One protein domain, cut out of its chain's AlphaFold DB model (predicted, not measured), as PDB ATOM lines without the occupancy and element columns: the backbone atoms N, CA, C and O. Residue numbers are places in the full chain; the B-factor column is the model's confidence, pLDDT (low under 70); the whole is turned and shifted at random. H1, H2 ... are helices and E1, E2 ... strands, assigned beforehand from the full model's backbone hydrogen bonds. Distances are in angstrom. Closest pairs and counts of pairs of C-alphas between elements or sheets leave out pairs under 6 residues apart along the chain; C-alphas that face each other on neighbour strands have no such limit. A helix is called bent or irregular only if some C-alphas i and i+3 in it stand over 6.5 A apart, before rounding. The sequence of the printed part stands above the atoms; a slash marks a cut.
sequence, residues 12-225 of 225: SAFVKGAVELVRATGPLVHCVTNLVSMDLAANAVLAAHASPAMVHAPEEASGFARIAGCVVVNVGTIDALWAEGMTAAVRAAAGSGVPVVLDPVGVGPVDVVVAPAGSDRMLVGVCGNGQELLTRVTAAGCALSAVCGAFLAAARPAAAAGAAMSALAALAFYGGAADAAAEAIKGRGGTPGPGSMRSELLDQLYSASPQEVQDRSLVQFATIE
ATOM      1  N   SER A  12       6.559  40.064 147.609       86.31
ATOM      2  CA  SER A  12       7.505  38.969 147.360       86.31
ATOM      3  C   SER A  12       8.019  38.965 145.914       86.31
ATOM      4  O   SER A  12       9.217  38.789 145.686       86.31
ATOM      5  N   ALA A  13       7.157  39.248 144.929       89.88
ATOM      6  CA  ALA A  13       7.569  39.398 143.532       89.88
ATOM      7  C   ALA A  13       8.579  40.545 143.335       89.88
ATOM      8  O   ALA A  13       9.520  40.417 142.550       89.88
ATOM      9  N   PHE A  14       8.430  41.649 144.076       92.31
ATOM     10  CA  PHE A  14       9.420  42.724 144.083       92.31
ATOM     11  C   PHE A  14      10.773  42.255 144.639       92.31
ATOM     12  O   PHE A  14      11.804  42.554 144.036       92.31
ATOM     13  N   VAL A  15      10.786  41.493 145.743       94.25
ATOM     14  CA  VAL A  15      12.032  40.944 146.315       94.25
ATOM     15  C   VAL A  15      12.777  40.108 145.278       94.25
ATOM     16  O   VAL A  15      13.977  40.305 145.081       94.25
ATOM     17  N   LYS A  16      12.064  39.232 144.560       95.81
ATOM     18  CA  LYS A  16      12.640  38.437 143.469       95.81
ATOM     19  C   LYS A  16      13.327  39.303 142.420       95.81
ATOM     20  O   LYS A  16      14.502  39.087 142.127       95.81
ATOM     21  N   GLY A  17      12.609  40.294 141.885       97.12
ATOM     22  CA  GLY A  17      13.147  41.188 140.860       97.12
ATOM     23  C   GLY A  17      14.368  41.974 141.348       97.12
ATOM     24  O   GLY A  17      15.312  42.183 140.590       97.12
ATOM     25  N   ALA A  18      14.396  42.357 142.626       97.12
ATOM     26  CA  ALA A  18      15.544  43.030 143.222       97.12
ATOM     27  C   ALA A  18      16.779  42.112 143.316       97.12
ATOM     28  O   ALA A  18      17.877  42.540 142.960       97.12
ATOM     29  N   VAL A  19      16.613  40.845 143.717       97.81
ATOM     30  CA  VAL A  19      17.707  39.852 143.732       97.81
ATOM     31  C   VAL A  19      18.245  39.605 142.323       97.81
ATOM     32  O   VAL A  19      19.458  39.598 142.117       97.81
ATOM     33  N   GLU A  20      17.357  39.433 141.341       98.31
ATOM     34  CA  GLU A  20      17.741  39.272 139.933       98.31
ATOM     35  C   GLU A  20      18.550  40.474 139.439       98.31
ATOM     36  O   GLU A  20      19.588  40.299 138.800       98.31
ATOM     37  N   LEU A  21      18.126  41.692 139.788       98.38
ATOM     38  CA  LEU A  21      18.815  42.916 139.398       98.38
ATOM     39  C   LEU A  21      20.210  43.026 140.024       98.38
ATOM     40  O   LEU A  21      21.159  43.375 139.320       98.38
ATOM     41  N   VAL A  22      20.365  42.711 141.314       98.50
ATOM     42  CA  VAL A  22      21.680  42.702 141.979       98.50
ATOM     43  C   VAL A  22      22.615  41.720 141.277       98.50
ATOM     44  O   VAL A  22      23.705  42.108 140.860       98.50
ATOM     45  N   ARG A  23      22.166  40.480 141.057       98.00
ATOM     46  CA  ARG A  23      22.976  39.435 140.412       98.00
ATOM     47  C   ARG A  23      23.330  39.763 138.963       98.00
ATOM     48  O   ARG A  23      24.433  39.464 138.521       98.00
ATOM     49  N   ALA A  24      22.417  40.392 138.225       98.25
ATOM     50  CA  ALA A  24      22.650  40.784 136.837       98.25
ATOM     51  C   ALA A  24      23.619  41.969 136.700       98.25
ATOM     52  O   ALA A  24      24.313  42.077 135.689       98.25
ATOM     53  N   THR A  25      23.648  42.873 137.684       98.19
ATOM     54  CA  THR A  25      24.433  44.115 137.604       98.19
ATOM     55  C   THR A  25      25.763  44.052 138.343       98.19
ATOM     56  O   THR A  25      26.649  44.844 138.024       98.19
ATOM     57  N   GLY A  26      25.922  43.140 139.305       98.25
ATOM     58  CA  GLY A  26      27.129  43.013 140.119       98.25
ATOM     59  C   GLY A  26      27.588  44.339 140.731       98.25
ATOM     60  O   GLY A  26      28.739  44.732 140.528       98.25
ATOM     61  N   PRO A  27      26.698  45.089 141.409       98.38
ATOM     62  CA  PRO A  27      26.924  46.499 141.686       98.38
ATOM     63  C   PRO A  27      28.088  46.724 142.660       98.38
ATOM     64  O   PRO A  27      28.288  45.959 143.602       98.38
ATOM     65  N   LEU A  28      28.826  47.820 142.457       98.56
ATOM     66  CA  LEU A  28      29.894  48.257 143.359       98.56
ATOM     67  C   LEU A  28      29.311  48.913 144.620       98.56
ATOM     68  O   LEU A  28      28.607  49.923 144.525       98.56
ATOM     69  N   VAL A  29      29.663  48.380 145.789       98.62
ATOM     70  CA  VAL A  29      29.292  48.890 147.114       98.62
ATOM     71  C   VAL A  29      30.548  49.388 147.822       98.62
ATOM     72  O   VAL A  29      31.443  48.608 148.144       98.62
ATOM     73  N   HIS A  30      30.627  50.694 148.068       98.50
ATOM     74  CA  HIS A  30      31.731  51.292 148.817       98.50
ATOM     75  C   HIS A  30      31.412  51.265 150.311       98.50
ATOM     76  O   HIS A  30      30.533  51.978 150.779       98.50
ATOM     77  N   CYS A  31      32.143  50.455 151.065       97.94
ATOM     78  CA  CYS A  31      31.968  50.286 152.499       97.94
ATOM     79  C   CYS A  31      33.064  51.031 153.274       97.94
ATOM     80  O   CYS A  31      34.237  50.655 153.236       97.94
ATOM     81  N   VAL A  32      32.669  52.048 154.039       96.88
ATOM     82  CA  VAL A  32      33.473  52.654 155.108       96.88
ATOM     83  C   VAL A  32      32.979  52.068 156.429       96.88
ATOM     84  O   VAL A  32      32.111  52.637 157.093       96.88
ATOM     85  N   THR A  33      33.464  50.871 156.762       95.06
ATOM     86  CA  THR A  33      32.960  50.085 157.899       95.06
ATOM     87  C   THR A  33      33.978  49.921 159.030       95.06
ATOM     88  O   THR A  33      35.143  50.313 158.919       95.06
ATOM     89  N   ASN A  34      33.523  49.325 160.128       93.25
ATOM     90  CA  ASN A  34      34.325  49.022 161.306       93.25
ATOM     91  C   ASN A  34      35.231  47.794 161.106       93.25
ATOM     92  O   ASN A  34      34.891  46.871 160.359       93.25
ATOM     93  N   LEU A  35      36.335  47.735 161.857       94.88
ATOM     94  CA  LEU A  35      37.353  46.679 161.749       94.88
ATOM     95  C   LEU A  35      36.817  45.267 162.043       94.88
ATOM     96  O   LEU A  35      37.312  44.290 161.489       94.88
ATOM     97  N   VAL A  36      35.798  45.146 162.898       95.94
ATOM     98  CA  VAL A  36      35.211  43.853 163.296       95.94
ATOM     99  C   VAL A  36      34.373  43.246 162.168       95.94
ATOM    100  O   VAL A  36      34.259  42.026 162.064       95.94
ATOM    101  N   SER A  37      33.779  44.090 161.323       95.56
ATOM    102  CA  SER A  37      32.791  43.685 160.319       95.56
ATOM    103  C   SER A  37      33.322  43.549 158.897       95.56
ATOM    104  O   SER A  37      32.635  42.934 158.086       95.56
ATOM    105  N   MET A  38      34.507  44.094 158.586       96.50
ATOM    106  CA  MET A  38      35.027  44.177 157.211       96.50
ATOM    107  C   MET A  38      34.947  42.847 156.457       96.50
ATOM    108  O   MET A  38      34.394  42.800 155.361       96.50
ATOM    109  N   ASP A  39      35.445  41.762 157.051       98.06
ATOM    110  CA  ASP A  39      35.443  40.443 156.411       98.06
ATOM    111  C   ASP A  39      34.021  39.934 156.135       98.06
ATOM    112  O   ASP A  39      33.693  39.566 155.007       98.06
ATOM    113  N   LEU A  40      33.150  39.940 157.148       97.94
ATOM    114  CA  LEU A  40      31.805  39.391 156.997       97.94
ATOM    115  C   LEU A  40      30.956  40.239 156.043       97.94
ATOM    116  O   LEU A  40      30.222  39.684 155.234       97.94
ATOM    117  N   ALA A  41      31.084  41.566 156.098       98.06
ATOM    118  CA  ALA A  41      30.396  42.473 155.189       98.06
ATOM    119  C   ALA A  41      30.860  42.281 153.737       98.06
ATOM    120  O   ALA A  41      30.023  42.213 152.840       98.06
ATOM    121  N   ALA A  42      32.170  42.133 153.495       98.69
ATOM    122  CA  ALA A  42      32.690  41.855 152.155       98.69
ATOM    123  C   ALA A  42      32.150  40.523 151.626       98.69
ATOM    124  O   ALA A  42      31.596  40.470 150.529       98.69
ATOM    125  N   ASN A  43      32.259  39.462 152.426       98.75
ATOM    126  CA  ASN A  43      31.803  38.134 152.032       98.75
ATOM    127  C   ASN A  43      30.286  38.082 151.817       98.75
ATOM    128  O   ASN A  43      29.844  37.428 150.880       98.75
ATOM    129  N   ALA A  44      29.484  38.799 152.609       98.62
ATOM    130  CA  ALA A  44      28.038  38.865 152.410       98.62
ATOM    131  C   ALA A  44      27.658  39.592 151.109       98.62
ATOM    132  O   ALA A  44      26.768  39.139 150.393       98.62
ATOM    133  N   VAL A  45      28.351  40.683 150.765       98.75
ATOM    134  CA  VAL A  45      28.139  41.407 149.497       98.75
ATOM    135  C   VAL A  45      28.563  40.549 148.302       98.75
ATOM    136  O   VAL A  45      27.822  40.466 147.324       98.75
ATOM    137  N   LEU A  46      29.702  39.853 148.393       98.81
ATOM    138  CA  LEU A  46      30.138  38.889 147.376       98.81
ATOM    139  C   LEU A  46      29.145  37.731 147.231       98.81
ATOM    140  O   LEU A  46      28.787  37.362 146.115       98.81
ATOM    141  N   ALA A  47      28.658  37.187 148.347       98.69
ATOM    142  CA  ALA A  47      27.641  36.143 148.359       98.69
ATOM    143  C   ALA A  47      26.313  36.634 147.763       98.69
ATOM    144  O   ALA A  47      25.633  35.875 147.092       98.69
ATOM    145  N   ALA A  48      25.971  37.915 147.896       98.38
ATOM    146  CA  ALA A  48      24.835  38.519 147.195       98.38
ATOM    147  C   ALA A  48      25.079  38.746 145.683       98.38
ATOM    148  O   ALA A  48      24.172  39.195 144.985       98.38
ATOM    149  N   HIS A  49      26.275  38.419 145.175       98.50
ATOM    150  CA  HIS A  49      26.778  38.646 143.808       98.50
ATOM    151  C   HIS A  49      27.025  40.120 143.469       98.50
ATOM    152  O   HIS A  49      26.975  40.509 142.307       98.50
ATOM    153  N   ALA A  50      27.323  40.946 144.468       98.62
ATOM    154  CA  ALA A  50      27.769  42.324 144.297       98.62
ATOM    155  C   ALA A  50      29.289  42.453 144.535       98.62
ATOM    156  O   ALA A  50      29.967  41.489 144.893       98.62
ATOM    157  N   SER A  51      29.845  43.648 144.324       98.69
ATOM    158  CA  SER A  51      31.280  43.919 144.464       98.69
ATOM    159  C   SER A  51      31.546  44.866 145.641       98.69
ATOM    160  O   SER A  51      31.186  46.039 145.560       98.69
ATOM    161  N   PRO A  52      32.151  44.408 146.751       98.56
ATOM    162  CA  PRO A  52      32.500  45.283 147.866       98.56
ATOM    163  C   PRO A  52      33.842  45.996 147.649       98.56
ATOM    164  O   PRO A  52      34.815  45.395 147.196       98.56
ATOM    165  N   ALA A  53      33.931  47.252 148.086       98.19
ATOM    166  CA  ALA A  53      35.178  48.001 148.218       98.19
ATOM    167  C   ALA A  53      35.300  48.583 149.635       98.19
ATOM    168  O   ALA A  53      34.548  49.481 150.009       98.19
ATOM    169  N   MET A  54      36.250  48.071 150.422       98.00
ATOM    170  CA  MET A  54      36.499  48.485 151.812       98.00
ATOM    171  C   MET A  54      37.489  49.655 151.853       98.00
ATOM    172  O   MET A  54      38.663  49.471 152.156       98.00
ATOM    173  N   VAL A  55      37.026  50.851 151.489       97.44
ATOM    174  CA  VAL A  55      37.888  52.030 151.295       97.44
ATOM    175  C   VAL A  55      37.582  53.075 152.360       97.44
ATOM    176  O   VAL A  55      36.610  53.813 152.247       97.44
ATOM    177  N   HIS A  56      38.405  53.155 153.401       96.06
ATOM    178  CA  HIS A  56      38.204  54.101 154.506       96.06
ATOM    179  C   HIS A  56      39.130  55.323 154.457       96.06
ATOM    180  O   HIS A  56      38.878  56.295 155.161       96.06
ATOM    181  N   ALA A  57      40.222  55.271 153.689       96.38
ATOM    182  CA  ALA A  57      41.265  56.289 153.738       96.38
ATOM    183  C   ALA A  57      40.748  57.615 153.145       96.38
ATOM    184  O   ALA A  57      40.221  57.600 152.024       96.38
ATOM    185  N   PRO A  58      40.858  58.754 153.861       95.62
ATOM    186  CA  PRO A  58      40.317  60.038 153.403       95.62
ATOM    187  C   PRO A  58      40.771  60.450 151.997       95.62
ATOM    188  O   PRO A  58      40.004  61.059 151.251       95.62
ATOM    189  N   GLU A  59      41.995  60.082 151.621       97.06
ATOM    190  CA  GLU A  59      42.640  60.433 150.356       97.06
ATOM    191  C   GLU A  59      41.938  59.818 149.135       97.06
ATOM    192  O   GLU A  59      41.959  60.398 148.048       97.06
ATOM    193  N   GLU A  60      41.292  58.664 149.302       96.69
ATOM    194  CA  GLU A  60      40.653  57.909 148.216       96.69
ATOM    195  C   GLU A  60      39.143  57.713 148.406       96.69
ATOM    196  O   GLU A  60      38.427  57.507 147.420       96.69
ATOM    197  N   ALA A  61      38.628  57.863 149.632       96.75
ATOM    198  CA  ALA A  61      37.223  57.647 149.968       96.75
ATOM    199  C   ALA A  61      36.269  58.476 149.092       96.75
ATOM    200  O   ALA A  61      35.298  57.949 148.554       96.75
ATOM    201  N   SER A  62      36.563  59.763 148.868       96.81
ATOM    202  CA  SER A  62      35.747  60.589 147.968       96.81
ATOM    203  C   SER A  62      35.806  60.134 146.509       96.81
ATOM    204  O   SER A  62      34.830  60.303 145.784       96.81
ATOM    205  N   GLY A  63      36.948  59.617 146.046       96.56
ATOM    206  CA  GLY A  63      37.113  59.124 144.676       96.56
ATOM    207  C   GLY A  63      36.262  57.886 144.421       96.56
ATOM    208  O   GLY A  63      35.496  57.861 143.459       96.56
ATOM    209  N   PHE A  64      36.345  56.917 145.332       96.38
ATOM    210  CA  PHE A  64      35.556  55.688 145.282       96.38
ATOM    211  C   PHE A  64      34.055  55.946 145.416       96.38
ATOM    212  O   PHE A  64      33.273  55.415 144.626       96.38
ATOM    213  N   ALA A  65      33.648  56.823 146.335       96.81
ATOM    214  CA  ALA A  65      32.239  57.138 146.557       96.81
ATOM    215  C   ALA A  65      31.522  57.658 145.299       96.81
ATOM    216  O   ALA A  65      30.332  57.416 145.135       96.81
ATOM    217  N   ARG A  66      32.230  58.348 144.390       96.25
ATOM    218  CA  ARG A  66      31.647  58.879 143.141       96.25
ATOM    219  C   ARG A  66      31.358  57.818 142.084       96.25
ATOM    220  O   ARG A  66      30.533  58.059 141.210       96.25
ATOM    221  N   ILE A  67      32.070  56.694 142.119       96.56
ATOM    222  CA  ILE A  67      31.925  55.612 141.133       96.56
ATOM    223  C   ILE A  67      31.127  54.425 141.677       96.56
ATOM    224  O   ILE A  67      30.710  53.562 140.905       96.56
ATOM    225  N   ALA A  68      30.930  54.362 142.994       97.31
ATOM    226  CA  ALA A  68      30.119  53.345 143.637       97.31
ATOM    227  C   ALA A  68      28.634  53.513 143.286       97.31
ATOM    228  O   ALA A  68      28.153  54.616 143.030       97.31
ATOM    229  N   GLY A  69      27.887  52.409 143.306       96.38
ATOM    230  CA  GLY A  69      26.430  52.462 143.204       96.38
ATOM    231  C   GLY A  69      25.761  52.808 144.538       96.38
ATOM    232  O   GLY A  69      24.650  53.325 144.536       96.38
ATOM    233  N   CYS A  70      26.431  52.555 145.665       97.12
ATOM    234  CA  CYS A  70      26.008  52.961 147.004       97.12
ATOM    235  C   CYS A  70      27.232  53.108 147.913       97.12
ATOM    236  O   CYS A  70      28.209  52.365 147.764       97.12
ATOM    237  N   VAL A  71      27.152  54.020 148.881       97.50
ATOM    238  CA  VAL A  71      28.098  54.108 150.002       97.50
ATOM    239  C   VAL A  71      27.443  53.547 151.261       97.50
ATOM    240  O   VAL A  71      26.289  53.848 151.551       97.50
ATOM    241  N   VAL A  72      28.169  52.738 152.021       97.38
ATOM    242  CA  VAL A  72      27.747  52.198 153.315       97.38
ATOM    243  C   VAL A  72      28.718  52.709 154.368       97.38
ATOM    244  O   VAL A  72      29.916  52.446 154.288       97.38
ATOM    245  N   VAL A  73      28.210  53.450 155.346       96.25
ATOM    246  CA  VAL A  73      28.974  53.971 156.478       96.25
ATOM    247  C   VAL A  73      28.531  53.252 157.734       96.25
ATOM    248  O   VAL A  73      27.362  53.300 158.097       96.25
ATOM    249  N   ASN A  74      29.475  52.633 158.428       93.88
ATOM    250  CA  ASN A  74      29.240  52.029 159.727       93.88
ATOM    251  C   ASN A  74      30.204  52.645 160.742       93.88
ATOM    252  O   ASN A  74      31.420  52.603 160.556       93.88
ATOM    253  N   VAL A  75      29.651  53.212 161.813       91.31
ATOM    254  CA  VAL A  75      30.404  54.009 162.802       91.31
ATOM    255  C   VAL A  75      30.992  53.181 163.951       91.31
ATOM    256  O   VAL A  75      31.495  53.731 164.930       91.31
ATOM    257  N   GLY A  76      30.945  51.851 163.863       88.19
ATOM    258  CA  GLY A  76      31.641  50.985 164.807       88.19
ATOM    259  C   GLY A  76      33.153  51.223 164.763       88.19
ATOM    260  O   GLY A  76      33.713  51.560 163.723       88.19
ATOM    261  N   THR A  77      33.825  51.040 165.903       90.31
ATOM    262  CA  THR A  77      35.287  51.224 166.049       90.31
ATOM    263  C   THR A  77      35.830  52.532 165.444       90.31
ATOM    264  O   THR A  77      36.961  52.548 164.969       90.31
ATOM    265  N   ILE A  78      35.025  53.600 165.407       91.75
ATOM    266  CA  ILE A  78      35.385  54.867 164.764       91.75
ATOM    267  C   ILE A  78      36.508  55.587 165.518       91.75
ATOM    268  O   ILE A  78      36.515  55.648 166.749       91.75
ATOM    269  N   ASP A  79      37.428  56.180 164.762       92.06
ATOM    270  CA  ASP A  79      38.401  57.160 165.234       92.06
ATOM    271  C   ASP A  79      38.338  58.438 164.375       92.06
ATOM    272  O   ASP A  79      37.484  58.574 163.493       92.06
ATOM    273  N   ALA A  80      39.223  59.402 164.645       93.31
ATOM    274  CA  ALA A  80      39.241  60.670 163.921       93.31
ATOM    275  C   ALA A  80      39.505  60.497 162.413       93.31
ATOM    276  O   ALA A  80      38.832  61.133 161.604       93.31
ATOM    277  N   LEU A  81      40.427  59.610 162.029       92.75
ATOM    278  CA  LEU A  81      40.799  59.408 160.629       92.75
ATOM    279  C   LEU A  81      39.687  58.676 159.861       92.75
ATOM    280  O   LEU A  81      39.366  59.039 158.730       92.75
ATOM    281  N   TRP A  82      39.036  57.695 160.494       94.00
ATOM    282  CA  TRP A  82      37.844  57.045 159.943       94.00
ATOM    283  C   TRP A  82      36.704  58.042 159.759       94.00
ATOM    284  O   TRP A  82      36.056  58.040 158.715       94.00
ATOM    285  N   ALA A  83      36.469  58.917 160.740       93.62
ATOM    286  CA  ALA A  83      35.428  59.936 160.650       93.62
ATOM    287  C   ALA A  83      35.666  60.907 159.478       93.62
ATOM    288  O   ALA A  83      34.716  61.288 158.785       93.62
ATOM    289  N   GLU A  84      36.924  61.277 159.214       96.56
ATOM    290  CA  GLU A  84      37.306  62.061 158.036       96.56
ATOM    291  C   GLU A  84      36.983  61.314 156.735       96.56
ATOM    292  O   GLU A  84      36.321  61.874 155.857       96.56
ATOM    293  N   GLY A  85      37.355  60.034 156.638       96.12
ATOM    294  CA  GLY A  85      37.055  59.182 155.484       96.12
ATOM    295  C   GLY A  85      35.556  58.999 155.235       96.12
ATOM    296  O   GLY A  85      35.083  59.173 154.108       96.12
ATOM    297  N   MET A  86      34.777  58.739 156.290       96.44
ATOM    298  CA  MET A  86      33.311  58.661 156.233       96.44
ATOM    299  C   MET A  86      32.709  59.969 155.725       96.44
ATOM    300  O   MET A  86      31.889  59.972 154.807       96.44
ATOM    301  N   THR A  87      33.147  61.100 156.281       95.56
ATOM    302  CA  THR A  87      32.663  62.427 155.882       95.56
ATOM    303  C   THR A  87      32.989  62.716 154.416       95.56
ATOM    304  O   THR A  87      32.142  63.225 153.677       95.56
ATOM    305  N   ALA A  88      34.200  62.371 153.978       96.38
ATOM    306  CA  ALA A  88      34.656  62.533 152.605       96.38
ATOM    307  C   ALA A  88      33.841  61.674 151.619       96.38
ATOM    308  O   ALA A  88      33.460  62.168 150.549       96.38
ATOM    309  N   ALA A  89      33.524  60.427 151.981       96.44
ATOM    310  CA  ALA A  89      32.687  59.534 151.182       96.44
ATOM    311  C   ALA A  89      31.243  60.046 151.076       96.44
ATOM    312  O   ALA A  89      30.729  60.211 149.971       96.44
ATOM    313  N   VAL A  90      30.608  60.385 152.204       93.44
ATOM    314  CA  VAL A  90      29.207  60.846 152.244       93.44
ATOM    315  C   VAL A  90      29.017  62.144 151.461       93.44
ATOM    316  O   VAL A  90      28.067  62.264 150.687       93.44
ATOM    317  N   ARG A  91      29.930  63.114 151.600       92.69
ATOM    318  CA  ARG A  91      29.865  64.370 150.831       92.69
ATOM    319  C   ARG A  91      29.986  64.128 149.329       92.69
ATOM    320  O   ARG A  91      29.255  64.735 148.549       92.69
ATOM    321  N   ALA A  92      30.896  63.245 148.922       94.06
ATOM    322  CA  ALA A  92      31.086  62.901 147.517       94.06
ATOM    323  C   ALA A  92      29.884  62.137 146.938       94.06
ATOM    324  O   ALA A  92      29.480  62.415 145.805       94.06
ATOM    325  N   ALA A  93      29.287  61.238 147.727       92.06
ATOM    326  CA  ALA A  93      28.075  60.514 147.368       92.06
ATOM    327  C   ALA A  93      26.893  61.472 147.156       92.06
ATOM    328  O   ALA A  93      26.274  61.457 146.091       92.06
ATOM    329  N   ALA A  94      26.663  62.388 148.105       87.25
ATOM    330  CA  ALA A  94      25.622  63.409 148.007       87.25
ATOM    331  C   ALA A  94      25.779  64.286 146.751       87.25
ATOM    332  O   ALA A  94      24.807  64.525 146.039       87.25
ATOM    333  N   GLY A  95      27.008  64.712 146.434       87.88
ATOM    334  CA  GLY A  95      27.297  65.500 145.230       87.88
ATOM    335  C   GLY A  95      27.118  64.745 143.906       87.88
ATOM    336  O   GLY A  95      27.048  65.384 142.859       87.88
ATOM    337  N   SER A  96      27.034  63.412 143.943       90.06
ATOM    338  CA  SER A  96      26.955  62.546 142.754       90.06
ATOM    339  C   SER A  96      25.633  61.782 142.648       90.06
ATOM    340  O   SER A  96      25.470  60.968 141.745       90.06
ATOM    341  N   GLY A  97      24.691  62.020 143.570       88.88
ATOM    342  CA  GLY A  97      23.417  61.299 143.626       88.88
ATOM    343  C   GLY A  97      23.552  59.821 144.009       88.88
ATOM    344  O   GLY A  97      22.653  59.037 143.714       88.88
ATOM    345  N   VAL A  98      24.660  59.431 144.644       92.19
ATOM    346  CA  VAL A  98      24.882  58.060 145.119       92.19
ATOM    347  C   VAL A  98      24.172  57.885 146.470       92.19
ATOM    348  O   VAL A  98      24.394  58.702 147.370       92.19
ATOM    349  N   PRO A  99      23.311  56.863 146.638       93.00
ATOM    350  CA  PRO A  99      22.633  56.596 147.903       93.00
ATOM    351  C   PRO A  99      23.622  56.228 149.015       93.00
ATOM    352  O   PRO A  99      24.707  55.694 148.759       93.00
ATOM    353  N   VAL A 100      23.223  56.500 150.259       93.38
ATOM    354  CA  VAL A 100      24.025  56.210 151.453       93.38
ATOM    355  C   VAL A 100      23.222  55.361 152.434       93.38
ATOM    356  O   VAL A 100      22.099  55.716 152.787       93.38
ATOM    357  N   VAL A 101      23.818  54.272 152.916       94.12
ATOM    358  CA  VAL A 101      23.359  53.536 154.102       94.12
ATOM    359  C   VAL A 101      24.234  53.944 155.279       94.12
ATOM    360  O   VAL A 101      25.457  53.882 155.184       94.12
ATOM    361  N   LEU A 102      23.622  54.357 156.383       91.88
ATOM    362  CA  LEU A 102      24.282  54.638 157.649       91.88
ATOM    363  C   LEU A 102      23.850  53.593 158.681       91.88
ATOM    364  O   LEU A 102      22.673  53.512 159.017       91.88
ATOM    365  N   ASP A 103      24.819  52.851 159.204       91.38
ATOM    366  CA  ASP A 103      24.684  51.900 160.309       91.38
ATOM    367  C   ASP A 103      25.265  52.547 161.585       91.38
ATOM    368  O   ASP A 103      26.495  52.615 161.757       91.38
ATOM    369  N   PRO A 104      24.410  53.113 162.461       86.69
ATOM    370  CA  PRO A 104      24.829  53.870 163.630       86.69
ATOM    371  C   PRO A 104      25.124  52.943 164.827       86.69
ATOM    372  O   PRO A 104      24.550  53.104 165.910       86.69
ATOM    373  N   VAL A 105      26.022  51.965 164.645       83.62
ATOM    374  CA  VAL A 105      26.434  51.001 165.685       83.62
ATOM    375  C   VAL A 105      26.685  51.693 167.026       83.62
ATOM    376  O   VAL A 105      27.495  52.611 167.136       83.62
ATOM    377  N   GLY A 106      26.013  51.209 168.074       76.31
ATOM    378  CA  GLY A 106      26.152  51.723 169.440       76.31
ATOM    379  C   GLY A 106      25.251  52.914 169.783       76.31
ATOM    380  O   GLY A 106      25.214  53.306 170.947       76.31
ATOM    381  N   VAL A 107      24.493  53.455 168.821       74.50
ATOM    382  CA  VAL A 107      23.520  54.545 169.039       74.50
ATOM    383  C   VAL A 107      22.090  54.011 169.195       74.50
ATOM    384  O   VAL A 107      21.291  54.592 169.928       74.50
ATOM    385  N   GLY A 108      21.758  52.886 168.556       70.38
ATOM    386  CA  GLY A 108      20.438  52.255 168.639       70.38
ATOM    387  C   GLY A 108      20.280  51.067 167.679       70.38
ATOM    388  O   GLY A 108      21.248  50.698 167.020       70.38
ATOM    389  N   PRO A 109      19.082  50.455 167.599       70.44
ATOM    390  CA  PRO A 109      18.830  49.266 166.777       70.44
ATOM    391  C   PRO A 109      18.380  49.582 165.337       70.44
ATOM    392  O   PRO A 109      17.860  48.697 164.665       70.44
ATOM    393  N   VAL A 110      18.484  50.839 164.893       72.12
ATOM    394  CA  VAL A 110      17.894  51.315 163.631       72.12
ATOM    395  C   VAL A 110      18.982  51.812 162.688       72.12
ATOM    396  O   VAL A 110      19.670  52.781 163.008       72.12
ATOM    397  N   ASP A 111      19.061  51.195 161.511       76.06
ATOM    398  CA  ASP A 111      19.866  51.668 160.385       76.06
ATOM    399  C   ASP A 111      19.108  52.740 159.587       76.06
ATOM    400  O   ASP A 111      17.877  52.734 159.505       76.06
ATOM    401  N   VAL A 112      19.842  53.671 158.977       77.75
ATOM    402  CA  VAL A 112      19.280  54.809 158.238       77.75
ATOM    403  C   VAL A 112      19.689  54.733 156.773       77.75
ATOM    404  O   VAL A 112      20.870  54.743 156.441       77.75
ATOM    405  N   VAL A 113      18.707  54.723 155.873       74.75
ATOM    406  CA  VAL A 113      18.935  54.798 154.425       74.75
ATOM    407  C   VAL A 113      18.598  56.201 153.933       74.75
ATOM    408  O   VAL A 113      17.480  56.679 154.119       74.75
ATOM    409  N   VAL A 114      19.558  56.853 153.281       73.94
ATOM    410  CA  VAL A 114      19.411  58.198 152.718       73.94
ATOM    411  C   VAL A 114      19.440  58.117 151.193       73.94
ATOM    412  O   VAL A 114      20.411  57.651 150.594       73.94
ATOM    413  N   ALA A 115      18.372  58.609 150.564       67.81
ATOM    414  CA  ALA A 115      18.234  58.737 149.116       67.81
ATOM    415  C   ALA A 115      17.795  60.167 148.731       67.81
ATOM    416  O   ALA A 115      17.248  60.880 149.579       67.81
ATOM    417  N   PRO A 116      18.031  60.620 147.485       62.03
ATOM    418  CA  PRO A 116      17.665  61.973 147.054       62.03
ATOM    419  C   PRO A 116      16.141  62.222 147.114       62.03
ATOM    420  O   PRO A 116      15.407  61.498 146.454       62.03
ATOM    421  N   ALA A 117      15.705  63.261 147.858       63.56
ATOM    422  CA  ALA A 117      14.324  63.790 148.038       63.56
ATOM    423  C   ALA A 117      13.228  62.753 148.443       63.56
ATOM    424  O   ALA A 117      13.241  61.590 148.060       63.56
ATOM    425  N   GLY A 118      12.204  63.035 149.257       56.81
ATOM    426  CA  GLY A 118      11.460  64.257 149.551       56.81
ATOM    427  C   GLY A 118       9.973  63.875 149.526       56.81
ATOM    428  O   GLY A 118       9.328  63.995 148.488       56.81
ATOM    429  N   SER A 119       9.445  63.337 150.628       56.41
ATOM    430  CA  SER A 119       8.008  63.074 150.770       56.41
ATOM    431  C   SER A 119       7.540  63.312 152.199       56.41
ATOM    432  O   SER A 119       8.198  62.873 153.134       56.41
ATOM    433  N   ASP A 120       6.351  63.900 152.346       59.66
ATOM    434  CA  ASP A 120       5.632  64.007 153.629       59.66
ATOM    435  C   ASP A 120       5.046  62.656 154.085       59.66
ATOM    436  O   ASP A 120       4.409  62.563 155.125       59.66
ATOM    437  N   ARG A 121       5.243  61.599 153.288       60.47
ATOM    438  CA  ARG A 121       4.737  60.246 153.526       60.47
ATOM    439  C   ARG A 121       5.844  59.336 154.027       60.47
ATOM    440  O   ARG A 121       6.956  59.363 153.492       60.47
ATOM    441  N   MET A 122       5.507  58.479 154.985       62.09
ATOM    442  CA  MET A 122       6.404  57.457 155.519       62.09
ATOM    443  C   MET A 122       6.042  56.092 154.933       62.09
ATOM    444  O   MET A 122       4.900  55.639 155.049       62.09
ATOM    445  N   LEU A 123       7.011  55.418 154.308       66.00
ATOM    446  CA  LEU A 123       6.873  54.002 153.967       66.00
ATOM    447  C   LEU A 123       7.317  53.166 155.167       66.00
ATOM    448  O   LEU A 123       8.444  53.314 155.636       66.00
ATOM    449  N   VAL A 124       6.450  52.270 155.629       69.00
ATOM    450  CA  VAL A 124       6.784  51.284 156.658       69.00
ATOM    451  C   VAL A 124       6.756  49.902 156.029       69.00
ATOM    452  O   VAL A 124       5.721  49.456 155.537       69.00
ATOM    453  N   GLY A 125       7.912  49.242 156.033       72.62
ATOM    454  CA  GLY A 125       8.070  47.847 155.645       72.62
ATOM    455  C   GLY A 125       8.255  46.970 156.876       72.62
ATOM    456  O   GLY A 125       8.997  47.333 157.786       72.62
ATOM    457  N   VAL A 126       7.599  45.815 156.895       77.31
ATOM    458  CA  VAL A 126       7.793  44.780 157.913       77.31
ATOM    459  C   VAL A 126       8.357  43.547 157.223       77.31
ATOM    460  O   VAL A 126       7.787  43.069 156.242       77.31
ATOM    461  N   CYS A 127       9.480  43.047 157.738       82.75
ATOM    462  CA  CYS A 127      10.082  41.782 157.338       82.75
ATOM    463  C   CYS A 127       9.966  40.800 158.506       82.75
ATOM    464  O   CYS A 127      10.429  41.094 159.607       82.75
ATOM    465  N   GLY A 128       9.319  39.661 158.271       82.56
ATOM    466  CA  GLY A 128       9.147  38.585 159.246       82.56
ATOM    467  C   GLY A 128      10.223  37.499 159.180       82.56
ATOM    468  O   GLY A 128      10.167  36.565 159.973       82.56
ATOM    469  N   ASN A 129      11.167  37.591 158.238       91.50
ATOM    470  CA  ASN A 129      12.258  36.628 158.104       91.50
ATOM    471  C   ASN A 129      13.381  36.864 159.122       91.50
ATOM    472  O   ASN A 129      13.620  37.995 159.553       91.50
ATOM    473  N   GLY A 130      14.143  35.808 159.415       89.69
ATOM    474  CA  GLY A 130      15.388  35.889 160.170       89.69
ATOM    475  C   GLY A 130      15.460  34.935 161.359       89.69
ATOM    476  O   GLY A 130      14.487  34.319 161.786       89.69
ATOM    477  N   GLN A 131      16.659  34.833 161.932       92.94
ATOM    478  CA  GLN A 131      16.969  33.883 162.999       92.94
ATOM    479  C   GLN A 131      17.550  34.593 164.223       92.94
ATOM    480  O   GLN A 131      18.507  35.358 164.104       92.94
ATOM    481  N   GLU A 132      17.061  34.253 165.420       93.00
ATOM    482  CA  GLU A 132      17.606  34.762 166.693       93.00
ATOM    483  C   GLU A 132      19.113  34.485 166.815       93.00
ATOM    484  O   GLU A 132      19.865  35.287 167.367       93.00
ATOM    485  N   LEU A 133      19.586  33.381 166.234       94.56
ATOM    486  CA  LEU A 133      20.994  32.998 166.243       94.56
ATOM    487  C   LEU A 133      21.915  34.035 165.572       94.56
ATOM    488  O   LEU A 133      23.092  34.098 165.926       94.56
ATOM    489  N   LEU A 134      21.399  34.891 164.679       94.75
ATOM    490  CA  LEU A 134      22.161  36.011 164.112       94.75
ATOM    491  C   LEU A 134      22.640  36.989 165.194       94.75
ATOM    492  O   LEU A 134      23.716  37.561 165.060       94.75
ATOM    493  N   THR A 135      21.925  37.107 166.319       93.88
ATOM    494  CA  THR A 135      22.354  37.919 167.476       93.88
ATOM    495  C   THR A 135      23.604  37.366 168.171       93.88
ATOM    496  O   THR A 135      24.215  38.035 169.004       93.88
ATOM    497  N   ARG A 136      24.001  36.130 167.840       96.62
ATOM    498  CA  ARG A 136      25.211  35.461 168.335       96.62
ATOM    499  C   ARG A 136      26.320  35.396 167.285       96.62
ATOM    500  O   ARG A 136      27.390  34.863 167.576       96.62
ATOM    501  N   VAL A 137      26.090  35.943 166.091       96.44
ATOM    502  CA  VAL A 137      27.095  36.091 165.035       96.44
ATOM    503  C   VAL A 137      27.533  37.551 164.999       96.44
ATOM    504  O   VAL A 137      26.769  38.436 164.622       96.44
ATOM    505  N   THR A 138      28.775  37.818 165.410       94.94
ATOM    506  CA  THR A 138      29.317  39.184 165.363       94.94
ATOM    507  C   THR A 138      29.240  39.750 163.946       94.94
ATOM    508  O   THR A 138      29.434  39.019 162.975       94.94
ATOM    509  N   ALA A 139      28.953  41.047 163.842       94.88
ATOM    510  CA  ALA A 139      28.811  41.778 162.586       94.88
ATOM    511  C   ALA A 139      27.691  41.300 161.638       94.88
ATOM    512  O   ALA A 139      27.616  41.804 160.520       94.88
ATOM    513  N   ALA A 140      26.785  40.405 162.057       95.75
ATOM    514  CA  ALA A 140      25.668  39.976 161.209       95.75
ATOM    515  C   ALA A 140      24.749  41.140 160.791       95.75
ATOM    516  O   ALA A 140      24.280  41.157 159.657       95.75
ATOM    517  N   GLY A 141      24.534  42.131 161.666       93.31
ATOM    518  CA  GLY A 141      23.804  43.362 161.322       93.31
ATOM    519  C   GLY A 141      24.584  44.274 160.367       93.31
ATOM    520  O   GLY A 141      24.047  44.733 159.367       93.31
ATOM    521  N   CYS A 142      25.889  44.449 160.591       94.81
ATOM    522  CA  CYS A 142      26.734  45.267 159.712       94.81
ATOM    523  C   CYS A 142      26.836  44.679 158.296       94.81
ATOM    524  O   CYS A 142      26.874  45.408 157.306       94.81
ATOM    525  N   ALA A 143      26.848  43.348 158.191       97.44
ATOM    526  CA  ALA A 143      26.781  42.647 156.918       97.44
ATOM    527  C   ALA A 143      25.438  42.870 156.208       97.44
ATOM    528  O   ALA A 143      25.433  43.114 155.004       97.44
ATOM    529  N   LEU A 144      24.319  42.879 156.943       96.69
ATOM    530  CA  LEU A 144      23.016  43.262 156.395       96.69
ATOM    531  C   LEU A 144      23.037  44.699 155.850       96.69
ATOM    532  O   LEU A 144      22.601  44.908 154.725       96.69
ATOM    533  N   SER A 145      23.615  45.666 156.569       96.25
ATOM    534  CA  SER A 145      23.771  47.044 156.066       96.25
ATOM    535  C   SER A 145      24.565  47.115 154.753       96.25
ATOM    536  O   SER A 145      24.200  47.856 153.836       96.25
ATOM    537  N   ALA A 146      25.606  46.291 154.607       97.88
ATOM    538  CA  ALA A 146      26.352  46.178 153.355       97.88
ATOM    539  C   ALA A 146      25.513  45.556 152.218       97.88
ATOM    540  O   ALA A 146      25.546  46.045 151.086       97.88
ATOM    541  N   VAL A 147      24.705  44.533 152.520       98.31
ATOM    542  CA  VAL A 147      23.760  43.927 151.565       98.31
ATOM    543  C   VAL A 147      22.654  44.915 151.170       98.31
ATOM    544  O   VAL A 147      22.348  45.026 149.986       98.31
ATOM    545  N   CYS A 148      22.123  45.722 152.093       97.38
ATOM    546  CA  CYS A 148      21.227  46.839 151.768       97.38
ATOM    547  C   CYS A 148      21.873  47.794 150.754       97.38
ATOM    548  O   CYS A 148      21.228  48.200 149.784       97.38
ATOM    549  N   GLY A 149      23.165  48.092 150.930       97.44
ATOM    550  CA  GLY A 149      23.956  48.862 149.972       97.44
ATOM    551  C   GLY A 149      23.979  48.246 148.569       97.44
ATOM    552  O   GLY A 149      23.820  48.970 147.590       97.44
ATOM    553  N   ALA A 150      24.095  46.919 148.449       98.50
ATOM    554  CA  ALA A 150      24.051  46.225 147.157       98.50
ATOM    555  C   ALA A 150      22.701  46.401 146.439       98.50
ATOM    556  O   ALA A 150      22.668  46.706 145.246       98.50
ATOM    557  N   PHE A 151      21.590  46.278 147.167       98.12
ATOM    558  CA  PHE A 151      20.245  46.444 146.603       98.12
ATOM    559  C   PHE A 151      19.989  47.891 146.163       98.12
ATOM    560  O   PHE A 151      19.478  48.128 145.069       98.12
ATOM    561  N   LEU A 152      20.401  48.870 146.973       96.50
ATOM    562  CA  LEU A 152      20.322  50.291 146.620       96.50
ATOM    563  C   LEU A 152      21.195  50.628 145.407       96.50
ATOM    564  O   LEU A 152      20.765  51.376 144.529       96.50
ATOM    565  N   ALA A 153      22.395  50.050 145.335       97.25
ATOM    566  CA  ALA A 153      23.330  50.253 144.236       97.25
ATOM    567  C   ALA A 153      22.813  49.701 142.901       97.25
ATOM    568  O   ALA A 153      23.007  50.331 141.857       97.25
ATOM    569  N   ALA A 154      22.139  48.550 142.941       97.69
ATOM    570  CA  ALA A 154      21.478  47.955 141.787       97.69
ATOM    571  C   ALA A 154      20.269  48.789 141.332       97.69
ATOM    572  O   ALA A 154      20.131  49.093 140.148       97.69
ATOM    573  N   ALA A 155      19.410  49.187 142.276       95.12
ATOM    574  CA  ALA A 155      18.156  49.876 141.978       95.12
ATOM    575  C   ALA A 155      18.334  51.350 141.581       95.12
ATOM    576  O   ALA A 155      17.504  51.878 140.842       95.12
ATOM    577  N   ARG A 156      19.385  52.021 142.081       91.00
ATOM    578  CA  ARG A 156      19.629  53.471 141.927       91.00
ATOM    579  C   ARG A 156      18.352  54.300 142.137       91.00
ATOM    580  O   ARG A 156      17.906  55.000 141.224       91.00
ATOM    581  N   PRO A 157      17.716  54.192 143.316       86.56
ATOM    582  CA  PRO A 157      16.406  54.777 143.539       86.56
ATOM    583  C   PRO A 157      16.459  56.304 143.448       86.56
ATOM    584  O   PRO A 157      17.237  56.958 144.137       86.56
ATOM    585  N   ALA A 158      15.572  56.873 142.634       81.75
ATOM    586  CA  ALA A 158      15.427  58.322 142.485       81.75
ATOM    587  C   ALA A 158      14.566  58.976 143.585       81.75
ATOM    588  O   ALA A 158      14.407  60.192 143.580       81.75
ATOM    589  N   ALA A 159      13.969  58.181 144.481       81.94
ATOM    590  CA  ALA A 159      13.082  58.648 145.543       81.94
ATOM    591  C   ALA A 159      13.180  57.763 146.794       81.94
ATOM    592  O   ALA A 159      13.441  56.557 146.696       81.94
ATOM    593  N   ALA A 160      12.871  58.341 147.959       79.75
ATOM    594  CA  ALA A 160      12.896  57.658 149.258       79.75
ATOM    595  C   ALA A 160      12.086  56.346 149.297       79.75
ATOM    596  O   ALA A 160      12.554  55.351 149.845       79.75
ATOM    597  N   ALA A 161      10.911  56.298 148.657       82.69
ATOM    598  CA  ALA A 161      10.090  55.085 148.607       82.69
ATOM    599  C   ALA A 161      10.804  53.916 147.901       82.69
ATOM    600  O   ALA A 161      10.753  52.783 148.373       82.69
ATOM    601  N   GLY A 162      11.519  54.190 146.804       87.25
ATOM    602  CA  GLY A 162      12.304  53.172 146.101       87.25
ATOM    603  C   GLY A 162      13.487  52.680 146.934       87.25
ATOM    604  O   GLY A 162      13.799  51.489 146.927       87.25
ATOM    605  N   ALA A 163      14.110  53.575 147.704       88.50
ATOM    606  CA  ALA A 163      15.190  53.216 148.615       88.50
ATOM    607  C   ALA A 163      14.700  52.330 149.766       88.50
ATOM    608  O   ALA A 163      15.306  51.298 150.045       88.50
ATOM    609  N   ALA A 164      13.562  52.674 150.368       86.38
ATOM    610  CA  ALA A 164      12.944  51.878 151.421       86.38
ATOM    611  C   ALA A 164      12.505  50.490 150.917       86.38
ATOM    612  O   ALA A 164      12.753  49.493 151.590       86.38
ATOM    613  N   MET A 165      11.942  50.394 149.706       89.44
ATOM    614  CA  MET A 165      11.630  49.100 149.083       89.44
ATOM    615  C   MET A 165      12.888  48.271 148.795       89.44
ATOM    616  O   MET A 165      12.892  47.065 149.030       89.44
ATOM    617  N   SER A 166      13.971  48.906 148.334       93.44
ATOM    618  CA  SER A 166      15.255  48.227 148.089       93.44
ATOM    619  C   SER A 166      15.853  47.676 149.387       93.44
ATOM    620  O   SER A 166      16.296  46.530 149.421       93.44
ATOM    621  N   ALA A 167      15.808  48.460 150.468       92.31
ATOM    622  CA  ALA A 167      16.218  48.011 151.792       92.31
ATOM    623  C   ALA A 167      15.333  46.855 152.283       92.31
ATOM    624  O   ALA A 167      15.852  45.826 152.696       92.31
ATOM    625  N   LEU A 168      14.005  46.961 152.161       91.12
ATOM    626  CA  LEU A 168      13.086  45.887 152.549       91.12
ATOM    627  C   LEU A 168      13.365  44.579 151.793       91.12
ATOM    628  O   LEU A 168      13.349  43.508 152.398       91.12
ATOM    629  N   ALA A 169      13.670  44.654 150.494       94.44
ATOM    630  CA  ALA A 169      14.063  43.487 149.711       94.44
ATOM    631  C   ALA A 169      15.389  42.877 150.190       94.44
ATOM    632  O   ALA A 169      15.491  41.655 150.277       94.44
ATOM    633  N   ALA A 170      16.369  43.703 150.570       96.25
ATOM    634  CA  ALA A 170      17.608  43.228 151.182       96.25
ATOM    635  C   ALA A 170      17.359  42.526 152.529       96.25
ATOM    636  O   ALA A 170      17.926  41.462 152.770       96.25
ATOM    637  N   LEU A 171      16.473  43.069 153.377       93.81
ATOM    638  CA  LEU A 171      16.072  42.433 154.638       93.81
ATOM    639  C   LEU A 171      15.419  41.066 154.401       93.81
ATOM    640  O   LEU A 171      15.752  40.106 155.093       93.81
ATOM    641  N   ALA A 172      14.504  40.970 153.437       94.50
ATOM    642  CA  ALA A 172      13.822  39.722 153.092       94.50
ATOM    643  C   ALA A 172      14.792  38.670 152.557       94.50
ATOM    644  O   ALA A 172      14.775  37.521 152.990       94.50
ATOM    645  N   PHE A 173      15.683  39.082 151.655       97.38
ATOM    646  CA  PHE A 173      16.724  38.229 151.101       97.38
ATOM    647  C   PHE A 173      17.672  37.708 152.188       97.38
ATOM    648  O   PHE A 173      17.894  36.503 152.291       97.38
ATOM    649  N   TYR A 174      18.186  38.596 153.040       97.69
ATOM    650  CA  TYR A 174      19.133  38.236 154.092       97.69
ATOM    651  C   TYR A 174      18.490  37.392 155.197       97.69
ATOM    652  O   TYR A 174      19.053  36.385 155.627       97.69
ATOM    653  N   GLY A 175      17.288  37.770 155.640       95.75
ATOM    654  CA  GLY A 175      16.523  37.013 156.624       95.75
ATOM    655  C   GLY A 175      16.114  35.640 156.093       95.75
ATOM    656  O   GLY A 175      16.296  34.644 156.785       95.75
ATOM    657  N   GLY A 176      15.622  35.568 154.853       95.44
ATOM    658  CA  GLY A 176      15.241  34.309 154.211       95.44
ATOM    659  C   GLY A 176      16.434  33.372 154.012       95.44
ATOM    660  O   GLY A 176      16.308  32.165 154.218       95.44
ATOM    661  N   ALA A 177      17.615  33.919 153.700       97.44
ATOM    662  CA  ALA A 177      18.861  33.158 153.675       97.44
ATOM    663  C   ALA A 177      19.240  32.624 155.068       97.44
ATOM    664  O   ALA A 177      19.684  31.485 155.187       97.44
ATOM    665  N   ALA A 178      19.020  33.399 156.134       97.00
ATOM    666  CA  ALA A 178      19.236  32.930 157.503       97.00
ATOM    667  C   ALA A 178      18.259  31.807 157.900       97.00
ATOM    668  O   ALA A 178      18.668  30.838 158.543       97.00
ATOM    669  N   ASP A 179      16.991  31.904 157.492       95.56
ATOM    670  CA  ASP A 179      15.985  30.859 157.710       95.56
ATOM    671  C   ASP A 179      16.397  29.559 157.003       95.56
ATOM    672  O   ASP A 179      16.487  28.500 157.633       95.56
ATOM    673  N   ALA A 180      16.758  29.658 155.719       95.88
ATOM    674  CA  ALA A 180      17.265  28.536 154.933       95.88
ATOM    675  C   ALA A 180      18.549  27.942 155.538       95.88
ATOM    676  O   ALA A 180      18.716  26.723 155.563       95.88
ATOM    677  N   ALA A 181      19.426  28.776 156.101       96.69
ATOM    678  CA  ALA A 181      20.648  28.316 156.748       96.69
ATOM    679  C   ALA A 181      20.346  27.488 158.004       96.69
ATOM    680  O   ALA A 181      20.902  26.403 158.201       96.69
ATOM    681  N   ALA A 182      19.423  27.953 158.849       95.94
ATOM    682  CA  ALA A 182      18.991  27.198 160.022       95.94
ATOM    683  C   ALA A 182      18.370  25.844 159.640       95.94
ATOM    684  O   ALA A 182      18.640  24.838 160.303       95.94
ATOM    685  N   GLU A 183      17.553  25.811 158.585       95.06
ATOM    686  CA  GLU A 183      16.959  24.585 158.043       95.06
ATOM    687  C   GLU A 183      18.021  23.627 157.498       95.06
ATOM    688  O   GLU A 183      18.017  22.447 157.852       95.06
ATOM    689  N   ALA A 184      18.963  24.126 156.696       96.00
ATOM    690  CA  ALA A 184      20.026  23.329 156.095       96.00
ATOM    691  C   ALA A 184      20.931  22.687 157.154       96.00
ATOM    692  O   ALA A 184      21.249  21.500 157.066       96.00
ATOM    693  N   ILE A 185      21.304  23.430 158.202       96.50
ATOM    694  CA  ILE A 185      22.116  22.888 159.300       96.50
ATOM    695  C   ILE A 185      21.365  21.763 160.027       96.50
ATOM    696  O   ILE A 185      21.936  20.695 160.263       96.50
ATOM    697  N   LYS A 186      20.078  21.975 160.339       94.69
ATOM    698  CA  LYS A 186      19.224  20.951 160.969       94.69
ATOM    699  C   LYS A 186      19.064  19.721 160.076       94.69
ATOM    700  O   LYS A 186      19.168  18.598 160.561       94.69
ATOM    701  N   GLY A 187      18.859  19.923 158.774       93.81
ATOM    702  CA  GLY A 187      18.687  18.856 157.786       93.81
ATOM    703  C   GLY A 187      19.905  17.938 157.655       93.81
ATOM    704  O   GLY A 187      19.751  16.753 157.375       93.81
ATOM    705  N   ARG A 188      21.112  18.445 157.942       94.06
ATOM    706  CA  ARG A 188      22.356  17.655 157.997       94.06
ATOM    707  C   ARG A 188      22.564  16.923 159.334       94.06
ATOM    708  O   ARG A 188      23.629  16.355 159.556       94.06
ATOM    709  N   GLY A 189      21.581  16.950 160.239       89.62
ATOM    710  CA  GLY A 189      21.674  16.359 161.578       89.62
ATOM    711  C   GLY A 189      22.478  17.196 162.579       89.62
ATOM    712  O   GLY A 189      22.823  16.700 163.650       89.62
ATOM    713  N   GLY A 190      22.799  18.450 162.241       87.25
ATOM    714  CA  GLY A 190      23.504  19.377 163.122       87.25
ATOM    715  C   GLY A 190      22.558  20.238 163.960       87.25
ATOM    716  O   GLY A 190      21.422  20.510 163.578       87.25
ATOM    717  N   THR A 191      23.055  20.743 165.089       92.00
ATOM    718  CA  THR A 191      22.396  21.824 165.836       92.00
ATOM    719  C   THR A 191      22.951  23.165 165.348       92.00
ATOM    720  O   THR A 191      24.170  23.355 165.404       92.00
ATOM    721  N   PRO A 192      22.111  24.110 164.881       92.31
ATOM    722  CA  PRO A 192      22.572  25.445 164.515       92.31
ATOM    723  C   PRO A 192      23.300  26.127 165.676       92.31
ATOM    724  O   PRO A 192      22.754  26.281 166.766       92.31
ATOM    725  N   GLY A 193      24.543  26.533 165.429       96.19
ATOM    726  CA  GLY A 193      25.364  27.329 166.336       96.19
ATOM    727  C   GLY A 193      25.943  28.533 165.592       96.19
ATOM    728  O   GLY A 193      25.865  28.585 164.366       96.19
ATOM    729  N   PRO A 194      26.535  29.518 166.282       96.31
ATOM    730  CA  PRO A 194      26.951  30.772 165.646       96.31
ATOM    731  C   PRO A 194      27.994  30.574 164.532       96.31
ATOM    732  O   PRO A 194      27.940  31.248 163.508       96.31
ATOM    733  N   GLY A 195      28.912  29.613 164.683       96.19
ATOM    734  CA  GLY A 195      29.910  29.307 163.649       96.19
ATOM    735  C   GLY A 195      29.310  28.692 162.380       96.19
ATOM    736  O   GLY A 195      29.620  29.136 161.273       96.19
ATOM    737  N   SER A 196      28.419  27.704 162.533       96.44
ATOM    738  CA  SER A 196      27.725  27.091 161.394       96.44
ATOM    739  C   SER A 196      26.735  28.061 160.756       96.44
ATOM    740  O   SER A 196      26.683  28.130 159.537       96.44
ATOM    741  N   MET A 197      26.043  28.879 161.555       97.50
ATOM    742  CA  MET A 197      25.153  29.936 161.068       97.50
ATOM    743  C   MET A 197      25.897  30.959 160.211       97.50
ATOM    744  O   MET A 197      25.432  31.272 159.126       97.50
ATOM    745  N   ARG A 198      27.067  31.449 160.648       97.44
ATOM    746  CA  ARG A 198      27.871  32.386 159.843       97.44
ATOM    747  C   ARG A 198      28.215  31.807 158.472       97.44
ATOM    748  O   ARG A 198      28.088  32.506 157.475       97.44
ATOM    749  N   SER A 199      28.691  30.565 158.449       97.44
ATOM    750  CA  SER A 199      29.174  29.933 157.217       97.44
ATOM    751  C   SER A 199      28.011  29.621 156.278       97.44
ATOM    752  O   SER A 199      28.012  30.037 155.127       97.44
ATOM    753  N   GLU A 200      26.968  28.979 156.803       98.06
ATOM    754  CA  GLU A 200      25.803  28.590 156.014       98.06
ATOM    755  C   GLU A 200      25.001  29.807 155.534       98.06
ATOM    756  O   GLU A 200      24.483  29.787 154.426       98.06
ATOM    757  N   LEU A 201      24.929  30.897 156.306       98.38
ATOM    758  CA  LEU A 201      24.304  32.138 155.839       98.38
ATOM    759  C   LEU A 201      24.948  32.636 154.538       98.38
ATOM    760  O   LEU A 201      24.235  33.003 153.609       98.38
ATOM    761  N   LEU A 202      26.282  32.628 154.456       98.69
ATOM    762  CA  LEU A 202      26.997  33.026 153.241       98.69
ATOM    763  C   LEU A 202      26.694  32.071 152.077       98.69
ATOM    764  O   LEU A 202      26.439  32.532 150.965       98.69
ATOM    765  N   ASP A 203      26.638  30.763 152.339       98.50
ATOM    766  CA  ASP A 203      26.281  29.764 151.325       98.50
ATOM    767  C   ASP A 203      24.855  29.975 150.794       98.50
ATOM    768  O   ASP A 203      24.618  29.887 149.586       98.50
ATOM    769  N   GLN A 204      23.900  30.298 151.668       98.12
ATOM    770  CA  GLN A 204      22.506  30.538 151.290       98.12
ATOM    771  C   GLN A 204      22.325  31.862 150.542       98.12
ATOM    772  O   GLN A 204      21.613  31.893 149.541       98.12
ATOM    773  N   LEU A 205      23.019  32.934 150.946       98.38
ATOM    774  CA  LEU A 205      23.043  34.196 150.189       98.38
ATOM    775  C   LEU A 205      23.533  33.958 148.747       98.38
ATOM    776  O   LEU A 205      22.958  34.481 147.787       98.38
ATOM    777  N   TYR A 206      24.552  33.109 148.592       98.56
ATOM    778  CA  TYR A 206      25.136  32.786 147.294       98.56
ATOM    779  C   TYR A 206      24.273  31.871 146.427       98.56
ATOM    780  O   TYR A 206      24.145  32.112 145.223       98.56
ATOM    781  N   SER A 207      23.700  30.820 147.013       96.75
ATOM    782  CA  SER A 207      23.083  29.718 146.265       96.75
ATOM    783  C   SER A 207      21.571  29.828 146.083       96.75
ATOM    784  O   SER A 207      21.068  29.295 145.095       96.75
ATOM    785  N   ALA A 208      20.851  30.534 146.965       92.38
ATOM    786  CA  ALA A 208      19.393  30.621 146.888       92.38
ATOM    787  C   ALA A 208      18.950  31.196 145.537       92.38
ATOM    788  O   ALA A 208      19.386  32.275 145.132       92.38
ATOM    789  N   SER A 209      18.088  30.499 144.807       93.81
ATOM    790  CA  SER A 209      17.516  31.015 143.564       93.81
ATOM    791  C   SER A 209      16.579  32.198 143.847       93.81
ATOM    792  O   SER A 209      15.971  32.264 144.916       93.81
ATOM    793  N   PRO A 210      16.387  33.135 142.896       93.06
ATOM    794  CA  PRO A 210      15.431  34.227 143.087       93.06
ATOM    795  C   PRO A 210      14.004  33.739 143.374       93.06
ATOM    796  O   PRO A 210      13.257  34.410 144.082       93.06
ATOM    797  N   GLN A 211      13.637  32.556 142.863       93.00
ATOM    798  CA  GLN A 211      12.351  31.932 143.161       93.00
ATOM    799  C   GLN A 211      12.272  31.456 144.614       93.00
ATOM    800  O   GLN A 211      11.310  31.777 145.295       93.00
ATOM    801  N   GLU A 212      13.299  30.772 145.125       92.69
ATOM    802  CA  GLU A 212      13.331  30.362 146.537       92.69
ATOM    803  C   GLU A 212      13.304  31.569 147.477       92.69
ATOM    804  O   GLU A 212      12.651  31.521 148.519       92.69
ATOM    805  N   VAL A 213      13.970  32.670 147.107       91.44
ATOM    806  CA  VAL A 213      13.889  33.920 147.871       91.44
ATOM    807  C   VAL A 213      12.458  34.459 147.867       91.44
ATOM    808  O   VAL A 213      11.958  34.828 148.928       91.44
ATOM    809  N   GLN A 214      11.780  34.477 146.714       92.62
ATOM    810  CA  GLN A 214      10.376  34.893 146.620       92.62
ATOM    811  C   GLN A 214       9.479  34.059 147.533       92.62
ATOM    812  O   GLN A 214       8.736  34.613 148.339       92.62
ATOM    813  N   ASP A 215       9.573  32.735 147.412       91.69
ATOM    814  CA  ASP A 215       8.700  31.783 148.097       91.69
ATOM    815  C   ASP A 215       8.870  31.851 149.624       91.69
ATOM    816  O   ASP A 215       7.938  31.572 150.376       91.69
ATOM    817  N   ARG A 216      10.057  32.261 150.088       89.56
ATOM    818  CA  ARG A 216      10.394  32.429 151.508       89.56
ATOM    819  C   ARG A 216      10.173  33.847 152.034       89.56
ATOM    820  O   ARG A 216      10.283  34.055 153.241       89.56
ATOM    821  N   SER A 217       9.899  34.825 151.172       88.12
ATOM    822  CA  SER A 217       9.825  36.235 151.566       88.12
ATOM    823  C   SER A 217       8.580  36.522 152.403       88.12
ATOM    824  O   SER A 217       7.452  36.466 151.916       88.12
ATOM    825  N   LEU A 218       8.791  36.913 153.658       87.81
ATOM    826  CA  LEU A 218       7.750  37.315 154.601       87.81
ATOM    827  C   LEU A 218       7.730  38.840 154.722       87.81
ATOM    828  O   LEU A 218       8.104  39.397 155.754       87.81
ATOM    829  N   VAL A 219       7.325  39.526 153.650       86.56
ATOM    830  CA  VAL A 219       7.329  40.994 153.579       86.56
ATOM    831  C   VAL A 219       5.947  41.597 153.403       86.56
ATOM    832  O   VAL A 219       5.109  41.097 152.656       86.56
ATOM    833  N   GLN A 220       5.740  42.731 154.066       81.69
ATOM    834  CA  GLN A 220       4.569  43.585 153.909       81.69
ATOM    835  C   GLN A 220       5.013  45.048 153.921       81.69
ATOM    836  O   GLN A 220       5.985  45.398 154.589       81.69
ATOM    837  N   PHE A 221       4.303  45.913 153.198       79.25
ATOM    838  CA  PHE A 221       4.546  47.351 153.235       79.25
ATOM    839  C   PHE A 221       3.235  48.126 153.312       79.25
ATOM    840  O   PHE A 221       2.226  47.743 152.722       79.25
ATOM    841  N   ALA A 222       3.274  49.245 154.024       74.94
ATOM    842  CA  ALA A 222       2.189  50.202 154.113       74.94
ATOM    843  C   ALA A 222       2.740  51.616 153.916       74.94
ATOM    844  O   ALA A 222       3.848  51.941 154.345       74.94
ATOM    845  N   THR A 223       1.959  52.465 153.252       71.31
ATOM    846  CA  THR A 223       2.231  53.906 153.189       71.31
ATOM    847  C   THR A 223       1.367  54.591 154.233       71.31
ATOM    848  O   THR A 223       0.156  54.376 154.250       71.31
ATOM    849  N   ILE A 224       1.986  55.398 155.089       70.31
ATOM    850  CA  ILE A 224       1.296  56.205 156.095       70.31
ATOM    851  C   ILE A 224       1.394  57.676 155.666       70.31
ATOM    852  O   ILE A 224       2.453  58.121 155.207       70.31
ATOM    853  N   GLU A 225       0.259  58.375 155.747       65.25
ATOM    854  CA  GLU A 225       0.127  59.824 155.518       65.25
ATOM    855  C   GLU A 225       0.409  60.628 156.787       65.25
ATOM    856  O   GLU A 225       0.084  60.128 157.891       65.25
TER     857      GLU A 225
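Overview. This is residues 12 to 225 of the 225 residues of the protein "4-methyl-5-beta-hydroxyethylthiazole kinase" of Cafeteria roenbergensis (UniProt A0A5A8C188). A three-layered part, with the sheet E2 E1 E3 E4 E5 between H2 and H6 on one face and H3 and H4 on the other, is joined to a second part built round the long helix H7. H7 runs from beside E5 out past H6, with H1, H8 and H9 packed on it and a two-stranded antiparallel ribbon, E6 and E7, near its residues 160 to 176. The printed part has 214 residues with nine named helices and seven named strands, in the order H1 E1 H2 E2 H3 E3 H4 E4 E5 E6 H5 H6 H7 H8 H9 E7. The five-stranded sheet is mixed, the class is mixed, and the whole is compact, with a radius of gyration of the C-alphas of 16.4 A and spans of 50 by 38 by 32 A.

Arrangement. H1, residues 12 to 25, precedes E1, residues 28 to 32. H2, residues 38 to 47, links E1 to its parallel neighbour E2, residues 51 to 53, in a right-handed strand-helix-strand unit; N 29 and O 51 are 2.8 A apart. H3, residues 58 to 67, is irregular, with C-alphas 59 and 62 7.3 A apart; it leads to E3, residues 70 to 74, in a right-handed split unit with E1 between E2 and E3; N 32 and O 72 are 2.8 A apart. H4, residues 80 to 96, links E3 to parallel E4, residues 100 to 103, again right-handed; N 103 and O 73 are 2.8 A apart. E5, residues 112 to 114, forms a hairpin with E4, N 102 to O 112 2.8 A. E6, residues 122 to 127, is antiparallel to E7, residues 219 to 224, N 126 to O 220 2.8 A. H5, residues 132 to 136, precedes H6, residues 140 to 155, which is over E3 at a height over the sheet of 6.5 A. H7, residues 160 to 187, is the hub; its closest C-alphas are Ala 169 to Val 15 of H1, 4.7 A, Ala 167 to Cys 148 of H6, 5.1 A, Ala 177 to Gln 204 of H8, residues 194 to 207, 5.1 A, and Gly 176 to Arg 216 of H9, residues 210 to 216, 5.9 A. Every O i to N i+4 pair is within hydrogen-bond range in H1, H2, H4, H6, H7 and H9; H8 has 9 of 10, H3 2 of 6 with 3 of 7 to N i+3, and H5 0 of 1 with 2 of 2.

Along the chain. C-alpha 12 of H1 is at (7.505, 38.969, 147.360). H4 measures 24.5 A, H6 22.9 A and H7 40.1 A, from C-alpha 160 at (12.896, 57.658, 149.258). E7 ends at C-alpha 224, (1.296, 56.205, 156.095).

Size, cuts and confidence. The C-alphas farthest apart, of Gly 95 and Gly 189, are 52.1 A apart. The printed part has no cut and no long link. Mean pLDDT of the printed part is 91.4; residues 115 to 124, of which 122 to 124 belong to E6, and residue 225 are under 70.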